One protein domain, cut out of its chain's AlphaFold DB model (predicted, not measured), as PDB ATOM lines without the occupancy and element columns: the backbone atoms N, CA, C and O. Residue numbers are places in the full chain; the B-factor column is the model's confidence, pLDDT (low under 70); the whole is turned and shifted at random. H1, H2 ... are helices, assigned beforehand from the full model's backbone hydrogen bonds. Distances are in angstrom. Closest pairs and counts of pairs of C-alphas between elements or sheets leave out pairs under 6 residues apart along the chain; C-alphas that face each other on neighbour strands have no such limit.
ATOM      1  N   SER A  20     -19.301 -18.121 -31.497       89.94
ATOM      2  CA  SER A  20     -17.902 -18.226 -31.094       89.94
ATOM      3  C   SER A  20     -17.553 -17.134 -30.080       89.94
ATOM      4  O   SER A  20     -18.113 -16.033 -30.086       89.94
ATOM      5  N   THR A  21     -16.581 -17.411 -29.212       91.25
ATOM      6  CA  THR A  21     -16.118 -16.449 -28.200       91.25
ATOM      7  C   THR A  21     -15.655 -15.129 -28.821       91.25
ATOM      8  O   THR A  21     -15.865 -14.074 -28.227       91.25
ATOM      9  N   ALA A  22     -15.096 -15.165 -30.036       92.00
ATOM     10  CA  ALA A  22     -14.702 -13.982 -30.797       92.00
ATOM     11  C   ALA A  22     -15.901 -13.097 -31.178       92.00
ATOM     12  O   ALA A  22     -15.848 -11.880 -30.993       92.00
ATOM     13  N   VAL A  23     -17.001 -13.698 -31.653       92.62
ATOM     14  CA  VAL A  23     -18.236 -12.967 -31.986       92.62
ATOM     15  C   VAL A  23     -18.833 -12.334 -30.732       92.62
ATOM     16  O   VAL A  23     -19.159 -11.149 -30.737       92.62
ATOM     17  N   ILE A  24     -18.902 -13.087 -29.630       93.06
ATOM     18  CA  ILE A  24     -19.424 -12.590 -28.348       93.06
ATOM     19  C   ILE A  24     -18.568 -11.435 -27.823       93.06
ATOM     20  O   ILE A  24     -19.103 -10.411 -27.405       93.06
ATOM     21  N   ARG A  25     -17.237 -11.570 -27.868       94.88
ATOM     22  CA  ARG A  25     -16.308 -10.514 -27.453       94.88
ATOM     23  C   ARG A  25     -16.514  -9.242 -28.272       94.88
ATOM     24  O   ARG A  25     -16.560  -8.165 -27.688       94.88
ATOM     25  N   ARG A  26     -16.654  -9.359 -29.596       96.19
ATOM     26  CA  ARG A  26     -16.901  -8.210 -30.478       96.19
ATOM     27  C   ARG A  26     -18.227  -7.525 -30.151       96.19
ATOM     28  O   ARG A  26     -18.261  -6.305 -30.039       96.19
ATOM     29  N   LEU A  27     -19.298  -8.294 -29.957       95.31
ATOM     30  CA  LEU A  27     -20.606  -7.746 -29.597       95.31
ATOM     31  C   LEU A  27     -20.562  -7.015 -28.247       95.31
ATOM     32  O   LEU A  27     -21.010  -5.876 -28.150       95.31
ATOM     33  N   LEU A  28     -19.979  -7.644 -27.222       95.50
ATOM     34  CA  LEU A  28     -19.829  -7.031 -25.900       95.50
ATOM     35  C   LEU A  28     -18.973  -5.767 -25.944       95.50
ATOM     36  O   LEU A  28     -19.306  -4.802 -25.267       95.50
ATOM     37  N   TYR A  29     -17.903  -5.758 -26.742       96.56
ATOM     38  CA  TYR A  29     -17.089  -4.564 -26.940       96.56
ATOM     39  C   TYR A  29     -17.936  -3.406 -27.470       96.56
ATOM     40  O   TYR A  29     -17.928  -2.346 -26.861       96.56
ATOM     41  N   HIS A  30     -18.720  -3.621 -28.531       97.44
ATOM     42  CA  HIS A  30     -19.569  -2.567 -29.097       97.44
ATOM     43  C   HIS A  30     -20.626  -2.061 -28.107       97.44
ATOM     44  O   HIS A  30     -20.875  -0.862 -28.050       97.44
ATOM     45  N   ILE A  31     -21.218  -2.947 -27.299       96.56
ATOM     46  CA  ILE A  31     -22.178  -2.547 -26.259       96.56
ATOM     47  C   ILE A  31     -21.492  -1.686 -25.193       96.56
ATOM     48  O   ILE A  31     -21.995  -0.620 -24.847       96.56
ATOM     49  N   ILE A  32     -20.347  -2.135 -24.673       95.94
ATOM     50  CA  ILE A  32     -19.597  -1.408 -23.638       95.94
ATOM     51  C   ILE A  32     -19.116  -0.057 -24.173       95.94
ATOM     52  O   ILE A  32     -19.239   0.944 -23.475       95.94
ATOM     53  N   ASP A  33     -18.593  -0.019 -25.395       96.94
ATOM     54  CA  ASP A  33     -18.108   1.196 -26.052       96.94
ATOM     55  C   ASP A  33     -19.239   2.210 -26.275       96.94
ATOM     56  O   ASP A  33     -19.112   3.380 -25.918       96.94
ATOM     57  N   TYR A  34     -20.401   1.741 -26.737       97.75
ATOM     58  CA  TYR A  34     -21.590   2.578 -26.857       97.75
ATOM     59  C   TYR A  34     -22.025   3.151 -25.501       97.75
ATOM     60  O   TYR A  34     -22.218   4.356 -25.377       97.75
ATOM     61  N   LEU A  35     -22.107   2.326 -24.455       97.12
ATOM     62  CA  LEU A  35     -22.479   2.784 -23.112       97.12
ATOM     63  C   LEU A  35     -21.472   3.789 -22.534       97.12
ATOM     64  O   LEU A  35     -21.875   4.762 -21.899       97.12
ATOM     65  N   LYS A  36     -20.175   3.601 -22.801       95.19
ATOM     66  CA  LYS A  36     -19.133   4.577 -22.452       95.19
ATOM     67  C   LYS A  36     -19.333   5.904 -23.178       95.19
ATOM     68  O   LYS A  36     -19.194   6.949 -22.550       95.19
ATOM     69  N   SER A  37     -19.703   5.872 -24.460       97.56
ATOM     70  CA  SER A  37     -19.959   7.087 -25.245       97.56
ATOM     71  C   SER A  37     -21.126   7.926 -24.707       97.56
ATOM     72  O   SER A  37     -21.131   9.141 -24.873       97.56
ATOM     73  N   LEU A  38     -22.074   7.299 -23.999       98.12
ATOM     74  CA  LEU A  38     -23.191   7.988 -23.344       98.12
ATOM     75  C   LEU A  38     -22.793   8.697 -22.039       98.12
ATOM     76  O   LEU A  38     -23.621   9.391 -21.458       98.12
ATOM     77  N   ASN A  39     -21.553   8.526 -21.567       96.31
ATOM     78  CA  ASN A  39     -21.043   9.106 -20.323       96.31
ATOM     79  C   ASN A  39     -21.903   8.774 -19.083       96.31
ATOM     80  O   ASN A  39     -22.140   9.619 -18.220       96.31
ATOM     81  N   VAL A  40     -22.383   7.529 -18.996       96.81
ATOM     82  CA  VAL A  40     -23.183   7.027 -17.868       96.81
ATOM     83  C   VAL A  40     -22.444   5.948 -17.085       96.81
ATOM     84  O   VAL A  40     -21.703   5.132 -17.638       96.81
ATOM     85  N   THR A  41     -22.697   5.879 -15.780       96.44
ATOM     86  CA  THR A  41     -22.255   4.744 -14.965       96.44
ATOM     87  C   THR A  41     -23.113   3.524 -15.285       96.44
ATOM     88  O   THR A  41     -24.319   3.526 -15.058       96.44
ATOM     89  N   THR A  42     -22.490   2.465 -15.801       96.88
ATOM     90  CA  THR A  42     -23.195   1.238 -16.192       96.88
ATOM     91  C   THR A  42     -22.801   0.077 -15.288       96.88
ATOM     92  O   THR A  42     -21.616  -0.214 -15.127       96.88
ATOM     93  N   LEU A  43     -23.795  -0.644 -14.767       96.44
ATOM     94  CA  LEU A  43     -23.614  -1.944 -14.125       96.44
ATOM     95  C   LEU A  43     -24.115  -3.058 -15.054       96.44
ATOM     96  O   LEU A  43     -25.300  -3.119 -15.375       96.44
ATOM     97  N   LEU A  44     -23.217  -3.951 -15.470       95.12
ATOM     98  CA  LEU A  44     -23.555  -5.129 -16.274       95.12
ATOM     99  C   LEU A  44     -23.593  -6.376 -15.390       95.12
ATOM    100  O   LEU A  44     -22.673  -6.616 -14.609       95.12
ATOM    101  N   ILE A  45     -24.634  -7.193 -15.549       94.88
ATOM    102  CA  ILE A  45     -24.824  -8.431 -14.785       94.88
ATOM    103  C   ILE A  45     -24.542  -9.627 -15.697       94.88
ATOM    104  O   ILE A  45     -25.014  -9.688 -16.831       94.88
ATOM    105  N   SER A  46     -23.768 -10.592 -15.202       92.50
ATOM    106  CA  SER A  46     -23.470 -11.833 -15.915       92.50
ATOM    107  C   SER A  46     -23.410 -13.008 -14.949       92.50
ATOM    108  O   SER A  46     -22.989 -12.869 -13.802       92.50
ATOM    109  N   GLU A  47     -23.794 -14.185 -15.433       92.19
ATOM    110  CA  GLU A  47     -23.527 -15.438 -14.739       92.19
ATOM    111  C   GLU A  47     -22.030 -15.761 -14.808       92.19
ATOM    112  O   GLU A  47     -21.426 -15.760 -15.885       92.19
ATOM    113  N   ALA A  48     -21.445 -16.104 -13.665       88.12
ATOM    114  CA  ALA A  48     -20.096 -16.643 -13.578       88.12
ATOM    115  C   ALA A  48     -20.140 -18.178 -13.502       88.12
ATOM    116  O   ALA A  48     -21.067 -18.767 -12.943       88.12
ATOM    117  N   ARG A  49     -19.111 -18.839 -14.036       82.12
ATOM    118  CA  ARG A  49     -18.848 -20.273 -13.804       82.12
ATOM    119  C   ARG A  49     -17.600 -20.396 -12.936       82.12
ATOM    120  O   ARG A  49     -16.792 -19.482 -12.934       82.12
ATOM    121  N   ASN A  50     -17.411 -21.507 -12.223       71.81
ATOM    122  CA  ASN A  50     -16.399 -21.624 -11.153       71.81
ATOM    123  C   ASN A  50     -15.001 -21.047 -11.473       71.81
ATOM    124  O   ASN A  50     -14.403 -20.433 -10.592       71.81
ATOM    125  N   ASN A  51     -14.531 -21.159 -12.721       77.31
ATOM    126  CA  ASN A  51     -13.193 -20.716 -13.138       77.31
ATOM    127  C   ASN A  51     -13.177 -19.422 -13.978       77.31
ATOM    128  O   ASN A  51     -12.129 -19.060 -14.504       77.31
ATOM    129  N   LYS A  52     -14.321 -18.759 -14.183       86.00
ATOM    130  CA  LYS A  52     -14.449 -17.573 -15.047       86.00
ATOM    131  C   LYS A  52     -15.368 -16.536 -14.415       86.00
ATOM    132  O   LYS A  52     -16.413 -16.884 -13.871       86.00
ATOM    133  N   TYR A  53     -15.045 -15.255 -14.567       89.88
ATOM    134  CA  TYR A  53     -15.878 -14.171 -14.030       89.88
ATOM    135  C   TYR A  53     -17.105 -13.868 -14.902       89.88
ATOM    136  O   TYR A  53     -17.971 -13.095 -14.509       89.88
ATOM    137  N   SER A  54     -17.201 -14.497 -16.074       90.38
ATOM    138  CA  SER A  54     -18.336 -14.402 -16.988       90.38
ATOM    139  C   SER A  54     -18.587 -15.725 -17.713       90.38
ATOM    140  O   SER A  54     -17.673 -16.536 -17.884       90.38
ATOM    141  N   ARG A  55     -19.813 -15.933 -18.207       88.06
ATOM    142  CA  ARG A  55     -20.250 -17.179 -18.868       88.06
ATOM    143  C   ARG A  55     -19.314 -17.651 -19.983       88.06
ATOM    144  O   ARG A  55     -19.055 -18.846 -20.102       88.06
ATOM    145  N   TYR A  56     -18.791 -16.712 -20.771       88.81
ATOM    146  CA  TYR A  56     -17.899 -16.988 -21.901       88.81
ATOM    147  C   TYR A  56     -16.423 -16.658 -21.615       88.81
ATOM    148  O   TYR A  56     -15.564 -17.000 -22.426       88.81
ATOM    149  N   GLY A  57     -16.103 -16.060 -20.462       89.81
ATOM    150  CA  GLY A  57     -14.732 -15.677 -20.088       89.81
ATOM    151  C   GLY A  57     -14.157 -14.532 -20.917       89.81
ATOM    152  O   GLY A  57     -12.959 -14.477 -21.148       89.81
ATOM    153  N   VAL A  58     -15.009 -13.665 -21.468       92.88
ATOM    154  CA  VAL A  58     -14.571 -12.546 -22.322       92.88
ATOM    155  C   VAL A  58     -14.867 -11.189 -21.696       92.88
ATOM    156  O   VAL A  58     -14.134 -10.237 -21.960       92.88
ATOM    157  N   ALA A  59     -15.902 -11.093 -20.854       92.56
ATOM    158  CA  ALA A  59     -16.327  -9.823 -20.272       92.56
ATOM    159  C   ALA A  59     -15.282  -9.274 -19.291       92.56
ATOM    160  O   ALA A  59     -15.025  -8.077 -19.286       92.56
ATOM    161  N   GLU A  60     -14.589 -10.141 -18.547       92.19
ATOM    162  CA  GLU A  60     -13.530  -9.748 -17.603       92.19
ATOM    163  C   GLU A  60     -12.393  -8.912 -18.220       92.19
ATOM    164  O   GLU A  60     -11.813  -8.034 -17.568       92.19
ATOM    165  N   PHE A  61     -12.095  -9.142 -19.499       92.62
ATOM    166  CA  PHE A  61     -11.057  -8.411 -20.223       92.62
ATOM    167  C   PHE A  61     -11.555  -7.072 -20.779       92.62
ATOM    168  O   PHE A  61     -10.753  -6.157 -20.979       92.62
ATOM    169  N   LEU A  62     -12.860  -6.964 -21.041       95.00
ATOM    170  CA  LEU A  62     -13.490  -5.780 -21.627       95.00
ATOM    171  C   LEU A  62     -13.927  -4.768 -20.562       95.00
ATOM    172  O   LEU A  62     -13.745  -3.571 -20.762       95.00
ATOM    173  N   SER A  63     -14.458  -5.238 -19.431       94.88
ATOM    174  CA  SER A  63     -14.941  -4.381 -18.345       94.88
ATOM    175  C   SER A  63     -13.801  -3.631 -17.657       94.88
ATOM    176  O   SER A  63     -12.707  -4.176 -17.498       94.88
ATOM    177  N   ASP A  64     -14.047  -2.409 -17.187       95.44
ATOM    178  CA  ASP A  64     -13.069  -1.661 -16.378       95.44
ATOM    179  C   ASP A  64     -13.069  -2.103 -14.914       95.44
ATOM    180  O   ASP A  64     -12.015  -2.132 -14.279       95.44
TER     181      ASP A  64
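AT A GLANCE: This is residues 20 to 64 of the 107 residues of the protein "ATPase domain-containing protein" of Candidatus Aenigmarchaeota archaeon (UniProt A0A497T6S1). One long helix, H1, forms one side of the domain; the long link 38 to 58 folds back from its end, and short H2 packs on residues 25 to 32 of H1. Residues 34 to 41, of which 34 to 37 belong to H1, stick out at the turn. The printed part has 45 residues with two named helices, H1 then H2, and no named strand; the class is all helix, with 21 residues in named elements, under half. It is only just compact, close to loose, with a radius of gyration of the C-alphas of 10.9 A, and elongated, spanning 32 by 20 by 13 A.

IN THESE COORDINATES: H1, residues 21 to 37, runs 24.0 A from C-alpha 21 at (-16.118, -16.449, -28.200) to C-alpha 37 at (-19.959, 7.087, -25.245). H2, residues 59 to 62, ends at C-alpha 62 at (-13.490, -5.780, -21.627).

HOW THE PARTS SIT: H1 touches H2 with its residues 25 to 32 alone; the closest C-alphas, those of Tyr 29 and Leu 62, are 6.5 A apart. In H1 every O i to N i+4 pair is within hydrogen-bond range; H2 is too short for such a pair, and its one O i to N i+3 pair is within range.

THE WHOLE: The C-alphas farthest apart, those of Leu 38 and Asn 50, are 32.7 A apart. The printed part has no cut. The link from H1 to H2 is long, 21 residues. Mean pLDDT of the printed part is 92.8, and no printed residue is under 70.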